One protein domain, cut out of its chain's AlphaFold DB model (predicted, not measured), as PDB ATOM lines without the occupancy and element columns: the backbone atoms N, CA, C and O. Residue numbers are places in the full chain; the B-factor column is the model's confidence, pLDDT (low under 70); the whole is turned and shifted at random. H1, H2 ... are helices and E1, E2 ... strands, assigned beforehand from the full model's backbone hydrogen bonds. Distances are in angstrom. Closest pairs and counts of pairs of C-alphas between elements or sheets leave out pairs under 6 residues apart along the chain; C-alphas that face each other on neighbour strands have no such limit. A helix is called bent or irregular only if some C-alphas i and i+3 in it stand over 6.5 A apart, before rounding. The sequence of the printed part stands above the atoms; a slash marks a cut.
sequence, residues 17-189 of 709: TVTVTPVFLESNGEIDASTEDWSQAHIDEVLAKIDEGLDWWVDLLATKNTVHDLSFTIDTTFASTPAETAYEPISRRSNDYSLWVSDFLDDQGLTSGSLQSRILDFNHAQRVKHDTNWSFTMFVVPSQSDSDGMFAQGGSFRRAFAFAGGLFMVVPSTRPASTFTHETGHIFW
ATOM      1  N   THR A  17      47.023 -99.773  70.413       98.38
ATOM      2  CA  THR A  17      47.347 -99.257  71.751       98.38
ATOM      3  C   THR A  17      46.127 -99.302  72.669       98.38
ATOM      4  O   THR A  17      45.034 -98.857  72.304       98.38
ATOM      5  N   VAL A  18      46.301 -99.810  73.887       98.75
ATOM      6  CA  VAL A  18      45.227 -99.962  74.877       98.75
ATOM      7  C   VAL A  18      45.636 -99.292  76.183       98.75
ATOM      8  O   VAL A  18      46.684 -99.603  76.738       98.75
ATOM      9  N   THR A  19      44.791 -98.417  76.721       98.75
ATOM     10  CA  THR A  19      44.955 -97.938  78.098       98.75
ATOM     11  C   THR A  19      44.261 -98.887  79.067       98.75
ATOM     12  O   THR A  19      43.111 -99.275  78.867       98.75
ATOM     13  N   VAL A  20      44.939 -99.235  80.152       98.81
ATOM     14  CA  VAL A  20      44.369-100.006  81.255       98.81
ATOM     15  C   VAL A  20      44.441 -99.161  82.509       98.81
ATOM     16  O   VAL A  20      45.511 -98.677  82.863       98.81
ATOM     17  N   THR A  21      43.316 -98.999  83.200       98.88
ATOM     18  CA  THR A  21      43.269 -98.270  84.474       98.88
ATOM     19  C   THR A  21      42.934 -99.223  85.619       98.88
ATOM     20  O   THR A  21      41.757 -99.525  85.834       98.88
ATOM     21  N   PRO A  22      43.930 -99.741  86.357       98.75
ATOM     22  CA  PRO A  22      43.669-100.481  87.580       98.75
ATOM     23  C   PRO A  22      43.199 -99.544  88.699       98.75
ATOM     24  O   PRO A  22      43.881 -98.584  89.053       98.75
ATOM     25  N   VAL A  23      42.035 -99.846  89.267       98.88
ATOM     26  CA  VAL A  23      41.419 -99.143  90.398       98.88
ATOM     27  C   VAL A  23      41.392-100.106  91.574       98.88
ATOM     28  O   VAL A  23      40.645-101.086  91.562       98.88
ATOM     29  N   PHE A  24      42.239 -99.867  92.569       98.75
ATOM     30  CA  PHE A  24      42.316-100.722  93.751       98.75
ATOM     31  C   PHE A  24      41.334-100.178  94.777       98.75
ATOM     32  O   PHE A  24      41.378 -98.995  95.085       98.75
ATOM     33  N   LEU A  25      40.419-101.012  95.256       98.38
ATOM     34  CA  LEU A  25      39.348-100.585  96.158       98.38
ATOM     35  C   LEU A  25      39.796-100.731  97.610       98.38
ATOM     36  O   LEU A  25      40.366-101.761  97.960       98.38
ATOM     37  N   GLU A  26      39.524 -99.737  98.446       97.81
ATOM     38  CA  GLU A  26      39.866 -99.731  99.871       97.81
ATOM     39  C   GLU A  26      38.618 -99.433 100.709       97.81
ATOM     40  O   GLU A  26      37.910 -98.454 100.460       97.81
ATOM     41  N   SER A  27      38.325-100.294 101.686       97.75
ATOM     42  CA  SER A  27      37.143-100.150 102.536       97.75
ATOM     43  C   SER A  27      37.430 -99.140 103.639       97.75
ATOM     44  O   SER A  27      38.323 -99.331 104.462       97.75
ATOM     45  N   ASN A  28      36.631 -98.080 103.728       96.31
ATOM     46  CA  ASN A  28      36.804 -97.064 104.771       96.31
ATOM     47  C   ASN A  28      36.119 -97.426 106.109       96.31
ATOM     48  O   ASN A  28      36.204 -96.672 107.083       96.31
ATOM     49  N   GLY A  29      35.425 -98.568 106.175       95.75
ATOM     50  CA  GLY A  29      34.750 -99.033 107.386       95.75
ATOM     51  C   GLY A  29      33.388 -98.387 107.687       95.75
ATOM     52  O   GLY A  29      32.852 -98.615 108.775       95.75
ATOM     53  N   GLU A  30      32.837 -97.551 106.797       96.75
ATOM     54  CA  GLU A  30      31.605 -96.791 107.060       96.75
ATOM     55  C   GLU A  30      30.346 -97.674 107.083       96.75
ATOM     56  O   GLU A  30      29.527 -97.540 107.998       96.75
ATOM     57  N   ILE A  31      30.181 -98.571 106.099       96.94
ATOM     58  CA  ILE A  31      29.025 -99.480 106.015       96.94
ATOM     59  C   ILE A  31      29.412-100.905 106.399       96.94
ATOM     60  O   ILE A  31      28.774-101.492 107.278       96.94
ATOM     61  N   ASP A  32      30.432-101.467 105.754       97.31
ATOM     62  CA  ASP A  32      30.980-102.767 106.136       97.31
ATOM     63  C   ASP A  32      32.256-102.569 106.946       97.31
ATOM     64  O   ASP A  32      32.975-101.597 106.750       97.31
ATOM     65  N   ALA A  33      32.559-103.494 107.857       95.44
ATOM     66  CA  ALA A  33      33.834-103.447 108.559       95.44
ATOM     67  C   ALA A  33      34.980-103.623 107.552       95.44
ATOM     68  O   ALA A  33      34.961-104.588 106.792       95.44
ATOM     69  N   SER A  34      35.970-102.729 107.592       95.56
ATOM     70  CA  SER A  34      37.224-102.926 106.865       95.56
ATOM     71  C   SER A  34      37.973-104.115 107.477       95.56
ATOM     72  O   SER A  34      38.219-104.169 108.689       95.56
ATOM     73  N   THR A  35      38.211-105.125 106.649       95.31
ATOM     74  CA  THR A  35      38.859-106.398 107.004       95.31
ATOM     75  C   THR A  35      40.067-106.706 106.134       95.31
ATOM     76  O   THR A  35      40.854-107.589 106.480       95.31
ATOM     77  N   GLU A  36      40.210-105.982 105.032       94.81
ATOM     78  CA  GLU A  36      41.308-106.062 104.091       94.81
ATOM     79  C   GLU A  36      41.912-104.669 103.931       94.81
ATOM     80  O   GLU A  36      41.173-103.722 103.706       94.81
ATOM     81  N   ASP A  37      43.237-104.556 104.019       94.62
ATOM     82  CA  ASP A  37      43.950-103.285 103.854       94.62
ATOM     83  C   ASP A  37      45.072-103.450 102.822       94.62
ATOM     84  O   ASP A  37      45.823-104.439 102.842       94.62
ATOM     85  N   TRP A  38      45.266-102.453 101.959       97.44
ATOM     86  CA  TRP A  38      46.400-102.453 101.037       97.44
ATOM     87  C   TRP A  38      47.725-102.122 101.734       97.44
ATOM     88  O   TRP A  38      47.913-101.078 102.359       97.44
ATOM     89  N   SER A  39      48.723-102.984 101.530       96.75
ATOM     90  CA  SER A  39      50.130-102.647 101.777       96.75
ATOM     91  C   SER A  39      50.840-102.338 100.461       96.75
ATOM     92  O   SER A  39      50.525-102.944  99.440       96.75
ATOM     93  N   GLN A  40      51.862-101.473 100.484       97.38
ATOM     94  CA  GLN A  40      52.631-101.154  99.271       97.38
ATOM     95  C   GLN A  40      53.198-102.410  98.593       97.38
ATOM     96  O   GLN A  40      53.119-102.545  97.381       97.38
ATOM     97  N   ALA A  41      53.705-103.367  99.379       97.81
ATOM     98  CA  ALA A  41      54.242-104.614  98.840       97.81
ATOM     99  C   ALA A  41      53.176-105.445  98.110       97.81
ATOM    100  O   ALA A  41      53.484-106.081  97.107       97.81
ATOM    101  N   HIS A  42      51.930-105.438  98.596       97.81
ATOM    102  CA  HIS A  42      50.842-106.115  97.902       97.81
ATOM    103  C   HIS A  42      50.356-105.336  96.677       97.81
ATOM    104  O   HIS A  42      50.022-105.952  95.669       97.81
ATOM    105  N   ILE A  43      50.363-104.000  96.735       98.50
ATOM    106  CA  ILE A  43      50.061-103.171  95.565       98.50
ATOM    107  C   ILE A  43      51.026-103.515  94.424       98.50
ATOM    108  O   ILE A  43      50.587-103.858  93.327       98.50
ATOM    109  N   ASP A  44      52.330-103.505  94.714       98.44
ATOM    110  CA  ASP A  44      53.382-103.821  93.745       98.44
ATOM    111  C   ASP A  44      53.244-105.260  93.210       98.44
ATOM    112  O   ASP A  44      53.404-105.502  92.014       98.44
ATOM    113  N   GLU A  45      52.897-106.222  94.075       98.38
ATOM    114  CA  GLU A  45      52.650-107.617  93.688       98.38
ATOM    115  C   GLU A  45      51.490-107.742  92.689       98.38
ATOM    116  O   GLU A  45      51.596-108.478  91.709       98.38
ATOM    117  N   VAL A  46      50.368-107.056  92.924       98.69
ATOM    118  CA  VAL A  46      49.205-107.144  92.030       98.69
ATOM    119  C   VAL A  46      49.444-106.387  90.730       98.69
ATOM    120  O   VAL A  46      49.077-106.896  89.674       98.69
ATOM    121  N   LEU A  47      50.105-105.228  90.777       98.81
ATOM    122  CA  LEU A  47      50.519-104.521  89.564       98.81
ATOM    123  C   LEU A  47      51.440-105.391  88.699       98.81
ATOM    124  O   LEU A  47      51.224-105.459  87.494       98.81
ATOM    125  N   ALA A  48      52.375-106.137  89.297       98.75
ATOM    126  CA  ALA A  48      53.213-107.084  88.561       98.75
ATOM    127  C   ALA A  48      52.405-108.225  87.909       98.75
ATOM    128  O   ALA A  48      52.720-108.640  86.800       98.75
ATOM    129  N   LYS A  49      51.335-108.713  88.555       98.75
ATOM    130  CA  LYS A  49      50.434-109.719  87.952       98.75
ATOM    131  C   LYS A  49      49.608-109.158  86.798       98.75
ATOM    132  O   LYS A  49      49.290-109.901  85.874       98.75
ATOM    133  N   ILE A  50      49.205-107.888  86.882       98.88
ATOM    134  CA  ILE A  50      48.499-107.198  85.797       98.88
ATOM    135  C   ILE A  50      49.441-107.054  84.601       98.88
ATOM    136  O   ILE A  50      49.056-107.434  83.502       98.88
ATOM    137  N   ASP A  51      50.664-106.579  84.836       98.69
ATOM    138  CA  ASP A  51      51.719-106.436  83.827       98.69
ATOM    139  C   ASP A  51      52.005-107.778  83.129       98.69
ATOM    140  O   ASP A  51      51.755-107.914  81.936       98.69
ATOM    141  N   GLU A  52      52.335-108.829  83.894       98.75
ATOM    142  CA  GLU A  52      52.552-110.195  83.381       98.75
ATOM    143  C   GLU A  52      51.331-110.731  82.610       98.75
ATOM    144  O   GLU A  52      51.451-111.439  81.606       98.75
ATOM    145  N   GLY A  53      50.123-110.418  83.086       98.69
ATOM    146  CA  GLY A  53      48.886-110.875  82.472       98.69
ATOM    147  C   GLY A  53      48.579-110.203  81.129       98.69
ATOM    148  O   GLY A  53      48.005-110.855  80.253       98.69
ATOM    149  N   LEU A  54      48.944-108.928  80.976       98.88
ATOM    150  CA  LEU A  54      48.792-108.146  79.747       98.88
ATOM    151  C   LEU A  54      49.910-108.456  78.745       98.88
ATOM    152  O   LEU A  54      49.617-108.666  77.566       98.88
ATOM    153  N   ASP A  55      51.151-108.585  79.218       98.69
ATOM    154  CA  ASP A  55      52.307-108.989  78.410       98.69
ATOM    155  C   ASP A  55      52.082-110.344  77.741       98.69
ATOM    156  O   ASP A  55      52.469-110.535  76.593       98.69
ATOM    157  N   TRP A  56      51.350-111.259  78.386       98.81
ATOM    158  CA  TRP A  56      50.982-112.532  77.769       98.81
ATOM    159  C   TRP A  56      50.271-112.376  76.414       98.81
ATOM    160  O   TRP A  56      50.513-113.163  75.499       98.81
ATOM    161  N   TRP A  57      49.402-111.369  76.263       98.81
ATOM    162  CA  TRP A  57      48.718-111.098  74.993       98.81
ATOM    163  C   TRP A  57      49.667-110.509  73.948       98.81
ATOM    164  O   TRP A  57      49.573-110.873  72.775       98.81
ATOM    165  N   VAL A  58      50.592-109.644  74.369       98.75
ATOM    166  CA  VAL A  58      51.638-109.078  73.504       98.75
ATOM    167  C   VAL A  58      52.564-110.189  73.000       98.75
ATOM    168  O   VAL A  58      52.786-110.315  71.796       98.75
ATOM    169  N   ASP A  59      53.025-111.057  73.898       98.62
ATOM    170  CA  ASP A  59      53.881-112.199  73.581       98.62
ATOM    171  C   ASP A  59      53.167-113.212  72.684       98.62
ATOM    172  O   ASP A  59      53.752-113.708  71.721       98.62
ATOM    173  N   LEU A  60      51.886-113.495  72.951       98.62
ATOM    174  CA  LEU A  60      51.080-114.352  72.086       98.62
ATOM    175  C   LEU A  60      50.995-113.775  70.667       98.62
ATOM    176  O   LEU A  60      51.179-114.532  69.709       98.62
ATOM    177  N   LEU A  61      50.726-112.472  70.522       98.56
ATOM    178  CA  LEU A  61      50.665-111.816  69.215       98.56
ATOM    179  C   LEU A  61      52.014-111.910  68.494       98.56
ATOM    180  O   LEU A  61      52.046-112.272  67.321       98.56
ATOM    181  N   ALA A  62      53.124-111.706  69.207       97.62
ATOM    182  CA  ALA A  62      54.475-111.823  68.659       97.62
ATOM    183  C   ALA A  62      54.823-113.242  68.159       97.62
ATOM    184  O   ALA A  62      55.752-113.406  67.366       97.62
ATOM    185  N   THR A  63      54.091-114.283  68.585       97.06
ATOM    186  CA  THR A  63      54.234-115.636  68.011       97.06
ATOM    187  C   THR A  63      53.546-115.801  66.651       97.06
ATOM    188  O   THR A  63      53.774-116.806  65.969       97.06
ATOM    189  N   LYS A  64      52.680-114.862  66.254       96.00
ATOM    190  CA  LYS A  64      51.931-114.902  64.994       96.00
ATOM    191  C   LYS A  64      52.760-114.302  63.861       96.00
ATOM    192  O   LYS A  64      53.553-113.388  64.058       96.00
ATOM    193  N   ASN A  65      52.561-114.815  62.649       94.12
ATOM    194  CA  ASN A  65      53.123-114.213  61.443       94.12
ATOM    195  C   ASN A  65      52.240-113.035  61.026       94.12
ATOM    196  O   ASN A  65      51.374-113.204  60.176       94.12
ATOM    197  N   THR A  66      52.408-111.886  61.673       96.00
ATOM    198  CA  THR A  66      51.571-110.714  61.426       96.00
ATOM    199  C   THR A  66      52.364-109.415  61.442       96.00
ATOM    200  O   THR A  66      53.411-109.331  62.082       96.00
ATOM    201  N   VAL A  67      51.867-108.410  60.719       95.69
ATOM    202  CA  VAL A  67      52.406-107.039  60.716       95.69
ATOM    203  C   VAL A  67      51.870-106.177  61.862       95.69
ATOM    204  O   VAL A  67      52.283-105.029  62.011       95.69
ATOM    205  N   HIS A  68      50.916-106.699  62.636       96.38
ATOM    206  CA  HIS A  68      50.182-105.933  63.636       96.38
ATOM    207  C   HIS A  68      50.880-105.907  64.993       96.38
ATOM    208  O   HIS A  68      51.444-106.903  65.439       96.38
ATOM    209  N   ASP A  69      50.732-104.779  65.687       95.38
ATOM    210  CA  ASP A  69      51.258-104.568  67.032       95.38
ATOM    211  C   ASP A  69      50.136-104.505  68.076       95.38
ATOM    212  O   ASP A  69      49.007-104.089  67.792       95.38
ATOM    213  N   LEU A  70      50.472-104.861  69.317       98.44
ATOM    214  CA  LEU A  70      49.641-104.664  70.502       98.44
ATOM    215  C   LEU A  70      50.508-104.117  71.634       98.44
ATOM    216  O   LEU A  70      51.587-104.638  71.907       98.44
ATOM    217  N   SER A  71      50.028-103.083  72.317       98.50
ATOM    218  CA  SER A  71      50.685-102.545  73.508       98.50
ATOM    219  C   SER A  71      49.677-102.032  74.528       98.50
ATOM    220  O   SER A  71      48.612-101.514  74.175       98.50
ATOM    221  N   PHE A  72      50.042-102.152  75.802       98.69
ATOM    222  CA  PHE A  72      49.245-101.677  76.924       98.69
ATOM    223  C   PHE A  72      49.960-100.534  77.645       98.69
ATOM    224  O   PHE A  72      51.151-100.604  77.935       98.69
ATOM    225  N   THR A  73      49.217 -99.474  77.954       98.44
ATOM    226  CA  THR A  73      49.645 -98.389  78.843       98.44
ATOM    227  C   THR A  73      48.865 -98.506  80.144       98.44
ATOM    228  O   THR A  73      47.644 -98.352  80.147       98.44
ATOM    229  N   ILE A  74      49.555 -98.800  81.247       98.62
ATOM    230  CA  ILE A  74      48.924 -98.980  82.560       98.62
ATOM    231  C   ILE A  74      48.940 -97.648  83.319       98.62
ATOM    232  O   ILE A  74      50.001 -97.155  83.706       98.62
ATOM    233  N   ASP A  75      47.763 -97.074  83.570       98.44
ATOM    234  CA  ASP A  75      47.606 -95.907  84.438       98.44
ATOM    235  C   ASP A  75      47.449 -96.351  85.896       98.44
ATOM    236  O   ASP A  75      46.364 -96.708  86.353       98.44
ATOM    237  N   THR A  76      48.548 -96.317  86.651       98.25
ATOM    238  CA  THR A  76      48.588 -96.785  88.043       98.25
ATOM    239  C   THR A  76      48.052 -95.773  89.057       98.25
ATOM    240  O   THR A  76      48.174 -96.020  90.262       98.25
ATOM    241  N   THR A  77      47.473 -94.645  88.623       97.81
ATOM    242  CA  THR A  77      47.033 -93.551  89.512       97.81
ATOM    243  C   THR A  77      46.136 -94.066  90.644       97.81
ATOM    244  O   THR A  77      46.422 -93.817  91.816       97.81
ATOM    245  N   PHE A  78      45.113 -94.858  90.305       98.12
ATOM    246  CA  PHE A  78      44.110 -95.380  91.248       98.12
ATOM    247  C   PHE A  78      44.482 -96.727  91.885       98.12
ATOM    248  O   PHE A  78      43.738 -97.258  92.706       98.12
ATOM    249  N   ALA A  79      45.634 -97.290  91.519       97.44
ATOM    250  CA  ALA A  79      46.231 -98.423  92.219       97.44
ATOM    251  C   ALA A  79      47.224 -97.953  93.288       97.44
ATOM    252  O   ALA A  79      47.265 -98.485  94.392       97.44
ATOM    253  N   SER A  80      48.007 -96.919  92.965       95.38
ATOM    254  CA  SER A  80      49.016 -96.341  93.863       95.38
ATOM    255  C   SER A  80      48.380 -95.497  94.968       95.38
ATOM    256  O   SER A  80      48.963 -95.328  96.034       95.38
ATOM    257  N   THR A  81      47.187 -94.959  94.704       96.12
ATOM    258  CA  THR A  81      46.300 -94.360  95.705       96.12
ATOM    259  C   THR A  81      44.957 -95.083  95.603       96.12
ATOM    260  O   THR A  81      44.152 -94.696  94.753       96.12
ATOM    261  N   PRO A  82      44.746 -96.165  96.379       97.44
ATOM    262  CA  PRO A  82      43.508 -96.935  96.329       97.44
ATOM    263  C   PRO A  82      42.265 -96.054  96.498       97.44
ATOM    264  O   PRO A  82      42.247 -95.135  97.317       97.44
ATOM    265  N   ALA A  83      41.238 -96.329  95.700       97.62
ATOM    266  CA  ALA A  83      39.958 -95.644  95.739       97.62
ATOM    267  C   ALA A  83      39.151 -96.097  96.962       97.62
ATOM    268  O   ALA A  83      38.852 -97.284  97.115       97.62
ATOM    269  N   GLU A  84      38.779 -95.144  97.813       97.31
ATOM    270  CA  GLU A  84      37.960 -95.418  98.990       97.31
ATOM    271  C   GLU A  84      36.520 -95.783  98.599       97.31
ATOM    272  O   GLU A  84      35.921 -95.195  97.698       97.31
ATOM    273  N   THR A  85      35.938 -96.738  99.317       97.88
ATOM    274  CA  THR A  85      34.520 -97.098  99.236       97.88
ATOM    275  C   THR A  85      33.977 -97.399 100.632       97.88
ATOM    276  O   THR A  85      34.714 -97.798 101.535       97.88
ATOM    277  N   ALA A  86      32.669 -97.218 100.826       96.94
ATOM    278  CA  ALA A  86      32.011 -97.507 102.101       96.94
ATOM    279  C   ALA A  86      31.881 -99.016 102.404       96.94
ATOM    280  O   ALA A  86      31.476 -99.407 103.507       96.94
ATOM    281  N   TYR A  87      32.171 -99.857 101.413       97.75
ATOM    282  CA  TYR A  87      31.917-101.292 101.417       97.75
ATOM    283  C   TYR A  87      33.215-102.096 101.469       97.75
ATOM    284  O   TYR A  87      34.238-101.658 100.965       97.75
ATOM    285  N   GLU A  88      33.142-103.318 101.995       97.38
ATOM    286  CA  GLU A  88      34.219-104.314 101.956       97.38
ATOM    287  C   GLU A  88      33.886-105.325 100.848       97.38
ATOM    288  O   GLU A  88      33.130-106.280 101.099       97.38
ATOM    289  N   PRO A  89      34.347-105.113  99.595       96.94
ATOM    290  CA  PRO A  89      33.750-105.770  98.438       96.94
ATOM    291  C   PRO A  89      33.913-107.293  98.459       96.94
ATOM    292  O   PRO A  89      33.002-108.003  98.026       96.94
ATOM    293  N   ILE A  90      35.020-107.822  99.003       97.00
ATOM    294  CA  ILE A  90      35.255-109.275  99.064       97.00
ATOM    295  C   ILE A  90      34.244-109.992  99.969       97.00
ATOM    296  O   ILE A  90      33.811-111.107  99.675       97.00
ATOM    297  N   SER A  91      33.784-109.317 101.028       95.94
ATOM    298  CA  SER A  91      32.790-109.840 101.974       95.94
ATOM    299  C   SER A  91      31.364-109.867 101.405       95.94
ATOM    300  O   SER A  91      30.456-110.463 101.999       95.94
ATOM    301  N   ARG A  92      31.151-109.246 100.238       96.31
ATOM    302  CA  ARG A  92      29.858-109.146  99.555       96.31
ATOM    303  C   ARG A  92      29.744-110.116  98.394       96.31
ATOM    304  O   ARG A  92      30.702-110.738  97.943       96.31
ATOM    305  N   ARG A  93      28.512-110.281  97.912       96.81
ATOM    306  CA  ARG A  93      28.241-111.049  96.692       96.81
ATOM    307  C   ARG A  93      28.703-110.236  95.493       96.81
ATOM    308  O   ARG A  93      28.499-109.029  95.461       96.81
ATOM    309  N   SER A  94      29.199-110.905  94.457       96.19
ATOM    310  CA  SER A  94      29.700-110.232  93.252       96.19
ATOM    311  C   SER A  94      28.690-109.276  92.603       96.19
ATOM    312  O   SER A  94      29.102-108.300  92.000       96.19
ATOM    313  N   ASN A  95      27.377-109.531  92.710       96.12
ATOM    314  CA  ASN A  95      26.322-108.678  92.139       96.12
ATOM    315  C   ASN A  95      26.246-107.280  92.756       96.12
ATOM    316  O   ASN A  95      25.659-106.397  92.137       96.12
ATOM    317  N   ASP A  96      26.831-107.085  93.936       97.25
ATOM    318  CA  ASP A  96      26.856-105.792  94.617       97.25
ATOM    319  C   ASP A  96      27.921-104.849  94.025       97.25
ATOM    320  O   ASP A  96      28.081-103.733  94.512       97.25
ATOM    321  N   TYR A  97      28.606-105.253  92.942       97.44
ATOM    322  CA  TYR A  97      29.651-104.458  92.287       97.44
ATOM    323  C   TYR A  97      29.237-103.044  91.918       97.44
ATOM    324  O   TYR A  97      30.064-102.138  91.904       97.44
ATOM    325  N   SER A  98      27.954-102.841  91.624       96.88
ATOM    326  CA  SER A  98      27.439-101.528  91.273       96.88
ATOM    327  C   SER A  98      27.574-100.514  92.405       96.88
ATOM    328  O   SER A  98      27.560 -99.327  92.107       96.88
ATOM    329  N   LEU A  99      27.724-100.947  93.660       97.38
ATOM    330  CA  LEU A  99      27.911-100.068  94.811       97.38
ATOM    331  C   LEU A  99      29.286 -99.390  94.763       97.38
ATOM    332  O   LEU A  99      29.367 -98.194  94.510       97.38
ATOM    333  N   TRP A 100      30.370-100.156  94.890       96.88
ATOM    334  CA  TRP A 100      31.727 -99.600  94.942       96.88
ATOM    335  C   TRP A 100      32.231 -99.070  93.591       96.88
ATOM    336  O   TRP A 100      33.038 -98.146  93.555       96.88
ATOM    337  N   VAL A 101      31.735 -99.597  92.464       98.25
ATOM    338  CA  VAL A 101      32.005 -98.985  91.151       98.25
ATOM    339  C   VAL A 101      31.313 -97.620  91.048       98.25
ATOM    340  O   VAL A 101      31.879 -96.701  90.461       98.25
ATOM    341  N   SER A 102      30.114 -97.456  91.628       97.75
ATOM    342  CA  SER A 102      29.453 -96.144  91.669       97.75
ATOM    343  C   SER A 102      30.183 -95.167  92.582       97.75
ATOM    344  O   SER A 102      30.346 -94.030  92.161       97.75
ATOM    345  N   ASP A 103      30.654 -95.601  93.759       97.44
ATOM    346  CA  ASP A 103      31.443 -94.753  94.671       97.44
ATOM    347  C   ASP A 103      32.665 -94.168  93.945       97.44
ATOM    348  O   ASP A 103      32.866 -92.953  93.938       97.44
ATOM    349  N   PHE A 104      33.432 -95.018  93.246       98.50
ATOM    350  CA  PHE A 104      34.580 -94.575  92.455       98.50
ATOM    351  C   PHE A 104      34.183 -93.557  91.379       98.50
ATOM    352  O   PHE A 104      34.790 -92.496  91.257       98.50
ATOM    353  N   LEU A 105      33.156 -93.866  90.584       98.50
ATOM    354  CA  LEU A 105      32.716 -92.990  89.499       98.50
ATOM    355  C   LEU A 105      32.126 -91.665  90.017       98.50
ATOM    356  O   LEU A 105      32.267 -90.642  89.348       98.50
ATOM    357  N   ASP A 106      31.476 -91.667  91.182       97.69
ATOM    358  CA  ASP A 106      30.990 -90.455  91.849       97.69
ATOM    359  C   ASP A 106      32.160 -89.565  92.295       97.69
ATOM    360  O   ASP A 106      32.107 -88.353  92.075       97.69
ATOM    361  N   ASP A 107      33.242 -90.152  92.823       97.00
ATOM    362  CA  ASP A 107      34.486 -89.434  93.142       97.00
ATOM    363  C   ASP A 107      35.148 -88.837  91.885       97.00
ATOM    364  O   ASP A 107      35.668 -87.722  91.908       97.00
ATOM    365  N   GLN A 108      35.012 -89.510  90.736       97.81
ATOM    366  CA  GLN A 108      35.434 -88.966  89.437       97.81
ATOM    367  C   GLN A 108      34.466 -87.910  88.863       97.81
ATOM    368  O   GLN A 108      34.661 -87.426  87.747       97.81
ATOM    369  N   GLY A 109      33.418 -87.527  89.601       97.62
ATOM    370  CA  GLY A 109      32.443 -86.506  89.207       97.62
ATOM    371  C   GLY A 109      31.396 -86.977  88.193       97.62
ATOM    372  O   GLY A 109      30.615 -86.168  87.688       97.62
ATOM    373  N   LEU A 110      31.343 -88.274  87.893       97.44
ATOM    374  CA  LEU A 110      30.401 -88.864  86.949       97.44
ATOM    375  C   LEU A 110      29.166 -89.338  87.712       97.44
ATOM    376  O   LEU A 110      29.033 -90.526  87.940       97.44
ATOM    377  N   THR A 111      28.258 -88.443  88.119       96.44
ATOM    378  CA  THR A 111      27.144 -88.768  89.048       96.44
ATOM    379  C   THR A 111      25.777 -88.987  88.379       96.44
ATOM    380  O   THR A 111      24.749 -89.078  89.051       96.44
ATOM    381  N   SER A 112      25.707 -89.003  87.045       92.56
ATOM    382  CA  SER A 112      24.447 -89.115  86.291       92.56
ATOM    383  C   SER A 112      24.546 -90.125  85.153       92.56
ATOM    384  O   SER A 112      25.614 -90.298  84.581       92.56
ATOM    385  N   GLY A 113      23.421 -90.741  84.784       92.00
ATOM    386  CA  GLY A 113      23.371 -91.781  83.753       92.00
ATOM    387  C   GLY A 113      23.367 -93.193  84.341       92.00
ATOM    388  O   GLY A 113      23.258 -93.381  85.554       92.00
ATOM    389  N   SER A 114      23.435 -94.200  83.471       94.31
ATOM    390  CA  SER A 114      23.558 -95.590  83.914       94.31
ATOM    391  C   SER A 114      25.000 -95.872  84.341       94.31
ATOM    392  O   SER A 114      25.926 -95.190  83.907       94.31
ATOM    393  N   LEU A 115      25.220 -96.899  85.168       95.44
ATOM    394  CA  LEU A 115      26.580 -97.316  85.532       95.44
ATOM    395  C   LEU A 115      27.439 -97.593  84.287       95.44
ATOM    396  O   LEU A 115      28.603 -97.210  84.237       95.44
ATOM    397  N   GLN A 116      26.833 -98.219  83.273       94.50
ATOM    398  CA  GLN A 116      27.485 -98.530  82.007       94.50
ATOM    399  C   GLN A 116      27.896 -97.266  81.241       94.50
ATOM    400  O   GLN A 116      29.032 -97.189  80.792       94.50
ATOM    401  N   SER A 117      27.017 -96.267  81.104       93.19
ATOM    402  CA  SER A 117      27.387 -95.030  80.399       93.19
ATOM    403  C   SER A 117      28.494 -94.280  81.138       93.19
ATOM    404  O   SER A 117      29.456 -93.845  80.524       93.19
ATOM    405  N   ARG A 118      28.414 -94.219  82.472       97.31
ATOM    406  CA  ARG A 118      29.416 -93.543  83.308       97.31
ATOM    407  C   ARG A 118      30.804 -94.182  83.190       97.31
ATOM    408  O   ARG A 118      31.793 -93.465  83.109       97.31
ATOM    409  N   ILE A 119      30.902 -95.514  83.167       97.94
ATOM    410  CA  ILE A 119      32.211 -96.170  83.005       97.94
ATOM    411  C   ILE A 119      32.759 -96.023  81.577       97.94
ATOM    412  O   ILE A 119      33.967 -95.880  81.420       97.94
ATOM    413  N   LEU A 120      31.898 -95.997  80.551       96.19
ATOM    414  CA  LEU A 120      32.316 -95.689  79.177       96.19
ATOM    415  C   LEU A 120      32.854 -94.256  79.078       96.19
ATOM    416  O   LEU A 120      33.933 -94.065  78.530       96.19
ATOM    417  N   ASP A 121      32.183 -93.275  79.694       97.31
ATOM    418  CA  ASP A 121      32.662 -91.888  79.760       97.31
ATOM    419  C   ASP A 121      34.045 -91.800  80.432       97.31
ATOM    420  O   ASP A 121      34.956 -91.142  79.918       97.31
ATOM    421  N   PHE A 122      34.236 -92.505  81.555       98.56
ATOM    422  CA  PHE A 122      35.525 -92.569  82.245       98.56
ATOM    423  C   PHE A 122      36.616 -93.200  81.368       98.56
ATOM    424  O   PHE A 122      37.684 -92.613  81.179       98.56
ATOM    425  N   ASN A 123      36.354 -94.376  80.794       98.56
ATOM    426  CA  ASN A 123      37.311 -95.075  79.938       98.56
ATOM    427  C   ASN A 123      37.625 -94.275  78.669       98.56
ATOM    428  O   ASN A 123      38.771 -94.247  78.225       98.56
ATOM    429  N   HIS A 124      36.646 -93.569  78.103       97.88
ATOM    430  CA  HIS A 124      36.865 -92.667  76.984       97.88
ATOM    431  C   HIS A 124      37.811 -91.527  77.367       97.88
ATOM    432  O   HIS A 124      38.749 -91.232  76.623       97.88
ATOM    433  N   ALA A 125      37.623 -90.926  78.545       98.31
ATOM    434  CA  ALA A 125      38.526 -89.901  79.055       98.31
ATOM    435  C   ALA A 125      39.959 -90.436  79.239       98.31
ATOM    436  O   ALA A 125      40.909 -89.740  78.884       98.31
ATOM    437  N   GLN A 126      40.124 -91.678  79.710       98.44
ATOM    438  CA  GLN A 126      41.439 -92.330  79.797       98.44
ATOM    439  C   GLN A 126      42.053 -92.571  78.414       98.44
ATOM    440  O   GLN A 126      43.203 -92.198  78.186       98.44
ATOM    441  N   ARG A 127      41.273 -93.078  77.451       97.88
ATOM    442  CA  ARG A 127      41.709 -93.221  76.053       97.88
ATOM    443  C   ARG A 127      42.242 -91.904  75.486       97.88
ATOM    444  O   ARG A 127      43.286 -91.891  74.841       97.88
ATOM    445  N   VAL A 128      41.524 -90.800  75.708       98.06
ATOM    446  CA  VAL A 128      41.935 -89.467  75.235       98.06
ATOM    447  C   VAL A 128      43.181 -88.973  75.970       98.06
ATOM    448  O   VAL A 128      44.085 -88.445  75.331       98.06
ATOM    449  N   LYS A 129      43.252 -89.157  77.295       97.88
ATOM    450  CA  LYS A 129      44.390 -88.740  78.132       97.88
ATOM    451  C   LYS A 129      45.708 -89.370  77.679       97.88
ATOM    452  O   LYS A 129      46.736 -88.695  77.717       97.88
ATOM    453  N   HIS A 130      45.671 -90.636  77.276       98.06
ATOM    454  CA  HIS A 130      46.857 -91.426  76.928       98.06
ATOM    455  C   HIS A 130      47.062 -91.608  75.416       98.06
ATOM    456  O   HIS A 130      48.000 -92.284  75.014       98.06
ATOM    457  N   ASP A 131      46.210 -90.996  74.585       97.00
ATOM    458  CA  ASP A 131      46.228 -91.095  73.115       97.00
ATOM    459  C   ASP A 131      46.256 -92.543  72.587       97.00
ATOM    460  O   ASP A 131      47.006 -92.893  71.676       97.00
ATOM    461  N   THR A 132      45.417 -93.410  73.166       97.81
ATOM    462  CA  THR A 132      45.329 -94.823  72.768       97.81
ATOM    463  C   THR A 132      44.147 -95.115  71.836       97.81
ATOM    464  O   THR A 132      43.227 -94.306  71.652       97.81
ATOM    465  N   ASN A 133      44.139 -96.295  71.208       97.62
ATOM    466  CA  ASN A 133      43.006 -96.763  70.404       97.62
ATOM    467  C   ASN A 133      41.826 -97.184  71.291       97.62
ATOM    468  O   ASN A 133      40.676 -96.844  70.999       97.62
ATOM    469  N   TRP A 134      42.138 -97.860  72.394       98.31
ATOM    470  CA  TRP A 134      41.190 -98.528  73.286       98.31
ATOM    471  C   TRP A 134      41.450 -98.147  74.742       98.31
ATOM    472  O   TRP A 134      42.534 -97.653  75.069       98.31
ATOM    473  N   SER A 135      40.474 -98.376  75.622       98.56
ATOM    474  CA  SER A 135      40.674 -98.211  77.063       98.56
ATOM    475  C   SER A 135      39.672 -99.013  77.879       98.56
ATOM    476  O   SER A 135      38.499 -99.056  77.531       98.56
ATOM    477  N   PHE A 136      40.100 -99.577  79.006       98.81
ATOM    478  CA  PHE A 136      39.193-100.204  79.966       98.81
ATOM    479  C   PHE A 136      39.701-100.096  81.409       98.81
ATOM    480  O   PHE A 136      40.862 -99.762  81.661       98.81
ATOM    481  N   THR A 137      38.822-100.398  82.365       98.88
ATOM    482  CA  THR A 137      39.124-100.335  83.803       98.88
ATOM    483  C   THR A 137      39.228-101.732  84.421       98.88
ATOM    484  O   THR A 137      38.456-102.636  84.093       98.88
ATOM    485  N   MET A 138      40.160-101.919  85.357       98.81
ATOM    486  CA  MET A 138      40.265-103.128  86.178       98.81
ATOM    487  C   MET A 138      39.992-102.772  87.640       98.81
ATOM    488  O   MET A 138      40.840-102.173  88.292       98.81
ATOM    489  N   PHE A 139      38.837-103.154  88.181       98.81
ATOM    490  CA  PHE A 139      38.567-103.003  89.610       98.81
ATOM    491  C   PHE A 139      39.185-104.167  90.378       98.81
ATOM    492  O   PHE A 139      38.798-105.324  90.199       98.81
ATOM    493  N   VAL A 140      40.139-103.864  91.247       98.75
ATOM    494  CA  VAL A 140      40.839-104.864  92.048       98.75
ATOM    495  C   VAL A 140      40.343-104.797  93.483       98.75
ATOM    496  O   VAL A 140      40.412-103.758  94.135       98.75
ATOM    497  N   VAL A 141      39.837-105.928  93.964       98.31
ATOM    498  CA  VAL A 141      39.278-106.073  95.310       98.31
ATOM    499  C   VAL A 141      40.324-106.730  96.211       98.31
ATOM    500  O   VAL A 141      40.763-107.832  95.871       98.31
ATOM    501  N   PRO A 142      40.731-106.120  97.335       97.50
ATOM    502  CA  PRO A 142      41.682-106.747  98.238       97.50
ATOM    503  C   PRO A 142      41.054-108.000  98.863       97.50
ATOM    504  O   PRO A 142      39.863-108.043  99.163       97.50
ATOM    505  N   SER A 143      41.836-109.072  98.958       97.19
ATOM    506  CA  SER A 143      41.345-110.373  99.427       97.19
ATOM    507  C   SER A 143      42.451-111.207 100.084       97.19
ATOM    508  O   SER A 143      42.495-112.425  99.891       97.19
ATOM    509  N   GLN A 144      43.447-110.563 100.707       95.12
ATOM    510  CA  GLN A 144      44.625-111.250 101.256       95.12
ATOM    511  C   GLN A 144      44.316-111.986 102.559       95.12
ATOM    512  O   GLN A 144      44.918-113.024 102.844       95.12
ATOM    513  N   SER A 145      43.419-111.413 103.351       94.12
ATOM    514  CA  SER A 145      42.993-111.900 104.658       94.12
ATOM    515  C   SER A 145      41.752-112.790 104.560       94.12
ATOM    516  O   SER A 145      41.438-113.517 105.508       94.12
ATOM    517  N   ASP A 146      41.076-112.785 103.412       93.75
ATOM    518  CA  ASP A 146      39.949-113.641 103.108       93.75
ATOM    519  C   ASP A 146      40.379-115.104 102.924       93.75
ATOM    520  O   ASP A 146      41.355-115.451 102.255       93.75
ATOM    521  N   SER A 147      39.622-116.001 103.553       91.12
ATOM    522  CA  SER A 147      40.027-117.398 103.718       91.12
ATOM    523  C   SER A 147      39.984-118.240 102.437       91.12
ATOM    524  O   SER A 147      40.665-119.267 102.374       91.12
ATOM    525  N   ASP A 148      39.187-117.852 101.435       92.19
ATOM    526  CA  ASP A 148      39.085-118.557 100.150       92.19
ATOM    527  C   ASP A 148      39.395-117.660  98.929       92.19
ATOM    528  O   ASP A 148      39.485-118.154  97.791       92.19
ATOM    529  N   GLY A 149      39.628-116.367  99.166       93.69
ATOM    530  CA  GLY A 149      39.877-115.322  98.181       93.69
ATOM    531  C   GLY A 149      38.679-115.082  97.261       93.69
ATOM    532  O   GLY A 149      38.876-114.732  96.091       93.69
ATOM    533  N   MET A 150      37.456-115.404  97.694       96.19
ATOM    534  CA  MET A 150      36.245-115.392  96.865       96.19
ATOM    535  C   MET A 150      35.178-114.461  97.432       96.19
ATOM    536  O   MET A 150      34.943-114.412  98.631       96.19
ATOM    537  N   PHE A 151      34.420-113.830  96.534       97.50
ATOM    538  CA  PHE A 151      33.206-113.100  96.906       97.50
ATOM    539  C   PHE A 151      32.232-113.986  97.687       97.50
ATOM    540  O   PHE A 151      32.093-115.181  97.392       97.50
ATOM    541  N   ALA A 152      31.474-113.406  98.615       95.25
ATOM    542  CA  ALA A 152      30.492-114.124  99.420       95.25
ATOM    543  C   ALA A 152      29.456-114.902  98.584       95.25
ATOM    544  O   ALA A 152      29.118-114.573  97.443       95.25
ATOM    545  N   GLN A 153      28.936-115.990  99.159       94.62
ATOM    546  CA  GLN A 153      28.023-116.897  98.456       94.62
ATOM    547  C   GLN A 153      26.691-116.235  98.081       94.62
ATOM    548  O   GLN A 153      26.139-115.431  98.833       94.62
ATOM    549  N   GLY A 154      26.120-116.678  96.957       91.81
ATOM    550  CA  GLY A 154      24.805-116.255  96.466       91.81
ATOM    551  C   GLY A 154      24.844-115.164  95.395       91.81
ATOM    552  O   GLY A 154      23.781-114.659  95.041       91.81
ATOM    553  N   GLY A 155      26.035-114.800  94.912       91.06
ATOM    554  CA  GLY A 155      26.212-113.988  93.709       91.06
ATOM    555  C   GLY A 155      26.328-114.818  92.425       91.06
ATOM    556  O   GLY A 155      26.473-116.040  92.477       91.06
ATOM    557  N   SER A 156      26.277-114.139  91.278       91.69
ATOM    558  CA  SER A 156      26.450-114.702  89.933       91.69
ATOM    559  C   SER A 156      27.853-115.261  89.719       91.69
ATOM    560  O   SER A 156      28.007-116.267  89.033       91.69
ATOM    561  N   PHE A 157      28.859-114.641  90.339       91.94
ATOM    562  CA  PHE A 157      30.256-115.032  90.231       91.94
ATOM    563  C   PHE A 157      30.854-115.187  91.627       91.94
ATOM    564  O   PHE A 157      30.544-114.450  92.560       91.94
ATOM    565  N   ARG A 158      31.718-116.189  91.788       92.50
ATOM    566  CA  ARG A 158      32.461-116.429  93.036       92.50
ATOM    567  C   ARG A 158      33.897-115.909  92.966       92.50
ATOM    568  O   ARG A 158      34.581-115.881  93.978       92.50
ATOM    569  N   ARG A 159      34.384-115.566  91.775       92.62
ATOM    570  CA  ARG A 159      35.773-115.164  91.505       92.62
ATOM    571  C   ARG A 159      35.759-113.902  90.642       92.62
ATOM    572  O   ARG A 159      34.842-113.103  90.791       92.62
ATOM    573  N   ALA A 160      36.763-113.732  89.788       96.88
ATOM    574  CA  ALA A 160      36.795-112.658  88.815       96.88
ATOM    575  C   ALA A 160      35.657-112.777  87.786       96.88
ATOM    576  O   ALA A 160      35.062-113.851  87.640       96.88
ATOM    577  N   PHE A 161      35.319-111.648  87.171       97.38
ATOM    578  CA  PHE A 161      34.369-111.542  86.067       97.38
ATOM    579  C   PHE A 161      34.595-110.237  85.297       97.38
ATOM    580  O   PHE A 161      35.086-109.251  85.857       97.38
ATOM    581  N   ALA A 162      34.150-110.201  84.042       97.69
ATOM    582  CA  ALA A 162      34.303-109.050  83.163       97.69
ATOM    583  C   ALA A 162      33.020-108.681  82.415       97.69
ATOM    584  O   ALA A 162      32.204-109.524  82.032       97.69
ATOM    585  N   PHE A 163      32.881-107.385  82.150       96.94
ATOM    586  CA  PHE A 163      31.935-106.822  81.203       96.94
ATOM    587  C   PHE A 163      32.704-106.388  79.953       96.94
ATOM    588  O   PHE A 163      33.674-105.640  80.024       96.94
ATOM    589  N   ALA A 164      32.275-106.893  78.803       96.44
ATOM    590  CA  ALA A 164      32.979-106.724  77.534       96.44
ATOM    591  C   ALA A 164      32.733-105.377  76.850       96.44
ATOM    592  O   ALA A 164      31.860-104.623  77.270       96.44
ATOM    593  N   GLY A 165      33.440-105.143  75.743       93.19
ATOM    594  CA  GLY A 165      33.306-103.944  74.917       93.19
ATOM    595  C   GLY A 165      34.048-102.756  75.507       93.19
ATOM    596  O   GLY A 165      33.537-101.644  75.491       93.19
ATOM    597  N   GLY A 166      35.215-103.000  76.110       94.94
ATOM    598  CA  GLY A 166      35.994-101.936  76.749       94.94
ATOM    599  C   GLY A 166      35.356-101.360  78.018       94.94
ATOM    600  O   GLY A 166      35.652-100.226  78.382       94.94
ATOM    601  N   LEU A 167      34.466-102.105  78.689       97.00
ATOM    602  CA  LEU A 167      33.896-101.703  79.979       97.00
ATOM    603  C   LEU A 167      34.912-101.938  81.109       97.00
ATOM    604  O   LEU A 167      35.855-101.168  81.292       97.00
ATOM    605  N   PHE A 168      34.718-102.977  81.914       98.62
ATOM    606  CA  PHE A 168      35.586-103.238  83.050       98.62
ATOM    607  C   PHE A 168      35.532-104.689  83.492       98.62
ATOM    608  O   PHE A 168      34.572-105.412  83.222       98.62
ATOM    609  N   MET A 169      36.549-105.081  84.246       98.69
ATOM    610  CA  MET A 169      36.591-106.346  84.971       98.69
ATOM    611  C   MET A 169      36.727-106.111  86.470       98.69
ATOM    612  O   MET A 169      37.177-105.048  86.899       98.69
ATOM    613  N   VAL A 170      36.322-107.100  87.260       98.69
ATOM    614  CA  VAL A 170      36.463-107.102  88.718       98.69
ATOM    615  C   VAL A 170      37.247-108.342  89.122       98.69
ATOM    616  O   VAL A 170      36.839-109.461  88.808       98.69
ATOM    617  N   VAL A 171      38.365-108.161  89.825       98.56
ATOM    618  CA  VAL A 171      39.304-109.248  90.138       98.56
ATOM    619  C   VAL A 171      39.737-109.186  91.609       98.56
ATOM    620  O   VAL A 171      40.298-108.178  92.032       98.56
ATOM    621  N   PRO A 172      39.523-110.251  92.407       98.31
ATOM    622  CA  PRO A 172      40.134-110.358  93.733       98.31
ATOM    623  C   PRO A 172      41.670-110.383  93.660       98.31
ATOM    624  O   PRO A 172      42.245-111.068  92.812       98.31
ATOM    625  N   SER A 173      42.346-109.685  94.568       98.00
ATOM    626  CA  SER A 173      43.787-109.395  94.509       98.00
ATOM    627  C   SER A 173      44.694-110.630  94.618       98.00
ATOM    628  O   SER A 173      45.839-110.637  94.157       98.00
ATOM    629  N   THR A 174      44.184-111.723  95.196       97.25
ATOM    630  CA  THR A 174      44.928-112.986  95.339       97.25
ATOM    631  C   THR A 174      44.902-113.860  94.085       97.25
ATOM    632  O   THR A 174      45.543-114.915  94.058       97.25
ATOM    633  N   ARG A 175      44.193-113.452  93.025       97.06
ATOM    634  CA  ARG A 175      44.144-114.202  91.763       97.06
ATOM    635  C   ARG A 175      45.495-114.149  91.030       97.06
ATOM    636  O   ARG A 175      46.216-113.163  91.156       97.06
ATOM    637  N   PRO A 176      45.878-115.217  90.305       97.50
ATOM    638  CA  PRO A 176      47.120-115.243  89.529       97.50
ATOM    639  C   PRO A 176      47.025-114.369  88.267       97.50
ATOM    640  O   PRO A 176      45.920-114.090  87.800       97.50
ATOM    641  N   ALA A 177      48.174-114.027  87.672       98.62
ATOM    642  CA  ALA A 177      48.274-113.279  86.412       98.62
ATOM    643  C   ALA A 177      47.410-113.881  85.285       98.62
ATOM    644  O   ALA A 177      46.677-113.160  84.616       98.62
ATOM    645  N   SER A 178      47.349-115.215  85.179       98.56
ATOM    646  CA  SER A 178      46.494-115.908  84.202       98.56
ATOM    647  C   SER A 178      44.996-115.599  84.323       98.56
ATOM    648  O   SER A 178      44.264-115.730  83.345       98.56
ATOM    649  N   THR A 179      44.519-115.170  85.499       98.31
ATOM    650  CA  THR A 179      43.141-114.677  85.658       98.31
ATOM    651  C   THR A 179      42.983-113.292  85.039       98.31
ATOM    652  O   THR A 179      42.017-113.073  84.322       98.31
ATOM    653  N   PHE A 180      43.936-112.378  85.238       98.62
ATOM    654  CA  PHE A 180      43.912-111.066  84.579       98.62
ATOM    655  C   PHE A 180      43.973-111.212  83.052       98.62
ATOM    656  O   PHE A 180      43.217-110.544  82.348       98.62
ATOM    657  N   THR A 181      44.788-112.142  82.543       98.81
ATOM    658  CA  THR A 181      44.840-112.481  81.112       98.81
ATOM    659  C   THR A 181      43.488-112.975  80.592       98.81
ATOM    660  O   THR A 181      43.009-112.471  79.578       98.81
ATOM    661  N   HIS A 182      42.853-113.920  81.299       98.69
ATOM    662  CA  HIS A 182      41.537-114.466  80.952       98.69
ATOM    663  C   HIS A 182      40.458-113.376  80.889       98.69
ATOM    664  O   HIS A 182      39.789-113.222  79.868       98.69
ATOM    665  N   GLU A 183      40.329-112.565  81.944       98.56
ATOM    666  CA  GLU A 183      39.320-111.501  81.997       98.56
ATOM    667  C   GLU A 183      39.569-110.414  80.939       98.56
ATOM    668  O   GLU A 183      38.621-109.875  80.369       98.56
ATOM    669  N   THR A 184      40.833-110.140  80.599       98.75
ATOM    670  CA  THR A 184      41.183-109.218  79.505       98.75
ATOM    671  C   THR A 184      40.670-109.726  78.153       98.75
ATOM    672  O   THR A 184      40.206-108.930  77.340       98.75
ATOM    673  N   GLY A 185      40.643-111.045  77.922       98.44
ATOM    674  CA  GLY A 185      40.023-111.621  76.724       98.44
ATOM    675  C   GLY A 185      38.539-111.255  76.596       98.44
ATOM    676  O   GLY A 185      38.068-110.900  75.514       98.44
ATOM    677  N   HIS A 186      37.793-111.254  77.705       98.19
ATOM    678  CA  HIS A 186      36.387-110.843  77.701       98.19
ATOM    679  C   HIS A 186      36.184-109.365  77.381       98.19
ATOM    680  O   HIS A 186      35.174-109.037  76.754       98.19
ATOM    681  N   ILE A 187      37.107-108.481  77.785       98.56
ATOM    682  CA  ILE A 187      37.042-107.049  77.450       98.56
ATOM    683  C   ILE A 187      36.917-106.860  75.935       98.56
ATOM    684  O   ILE A 187      36.124-106.026  75.499       98.56
ATOM    685  N   PHE A 188      37.591-107.712  75.163       98.12
ATOM    686  CA  PHE A 188      37.563-107.760  73.700       98.12
ATOM    687  C   PHE A 188      36.701-108.912  73.171       98.12
ATOM    688  O   PHE A 188      37.030-109.579  72.199       98.12
ATOM    689  N   TRP A 189      35.557-109.134  73.818       97.38
ATOM    690  CA  TRP A 189      34.462-109.988  73.354       97.38
ATOM    691  C   TRP A 189      34.653-111.504  73.440       97.38
ATOM    692  O   TRP A 189      33.651-112.203  73.254       97.38
TER     693      TRP A 189
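AT A GLANCE: This is residues 17 to 189 of the 709 residues of the protein "Protein containing Planctomycete extracellular domain protein" of Planctomycetaceae bacterium (UniProt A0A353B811). A strongly twisted sheet of six strands forms the core, with H1 and H5 over one face, H3 and H4 on the other, and the short H2 on the same face as H1 and H5 but beside the strands, over none of them. The long strand E1 has E2 and E3 beside its two ends on one side and E4 on the other, with E6 and then E5 beyond E4; residues 63 to 68, after H1, stick out. The printed part has 173 residues, with five named helices and six named strands in the order E1 H1 E2 H2 E3 H3 H4 E4 E5 E6 H5; neighbour strands are parallel except the antiparallel E5 and E6, and the class is mixed, helices and strands. The whole is compact, with a radius of gyration of the C-alphas of 15.6 A and spans of 51 by 36 by 31 A.

IN THESE COORDINATES: E1, residues 17 to 27, begins at C-alpha 17 (47.347, -99.257, 71.751) and is 32.4 A long. H1, residues 40 to 62, is 32.5 A long. E2 is residues 70 to 74, H2 77 to 80 and E3 83 to 85. H3, residues 94 to 107, is 21.3 A long and irregular: C-alphas 95 and 98 are 7.3 A apart. H4, residues 115 to 130, measures 22.8 A, and E4, residues 134 to 141, 23.4 A. E5 is residues 161 to 163, E6 168 to 172, and H5, residues 177 to 187, ends at C-alpha 187 (37.042, -107.049, 77.450).

HOW THE PARTS SIT: Within hydrogen-bond range are N 20 and O 73 of E1 and E2, 2.8 A; N 83 and O 24 of E3 and E1, 2.7 A; N 23 and O 138 of E1 and E4, 2.8 A; N 139 and O 169 of E4 and E6, 2.8 A; and N 163 and O 168 of the hairpin E5 and E6, 2.8 A. E1, H1 and E2 form a strand-helix-strand unit, two parallel neighbour strands with a helix between, with a right-handed crossover. H1 runs along the strands at a height over the sheet of 7.4 A. On the same face, H5 lies over E6 at a height of 8.4 A and touches residues 49 to 57 of H1 at a steep tilt of 61 degrees, the closest C-alphas, of Lys 49 and Ala 177, being 4.4 A apart. On the opposite face, H3 touches residues 115 to 122 of H4, closest at the C-alphas of Ser 102 and Leu 115, 6.9 A. Every O i to N i+4 pair is within hydrogen-bond range in H4, against 18 of 19 in H1, 7 of 10 in H3 and 6 of 7 in H5; H2 is too short for one.

THE WHOLE: The two C-alphas farthest apart, of Glu 30 and Asn 65, are 53.4 A apart. The printed part has no cut. The links E1 to H1 and E4 to E5 are long. Mean pLDDT of the printed part is 97.1, and no printed residue is under 70.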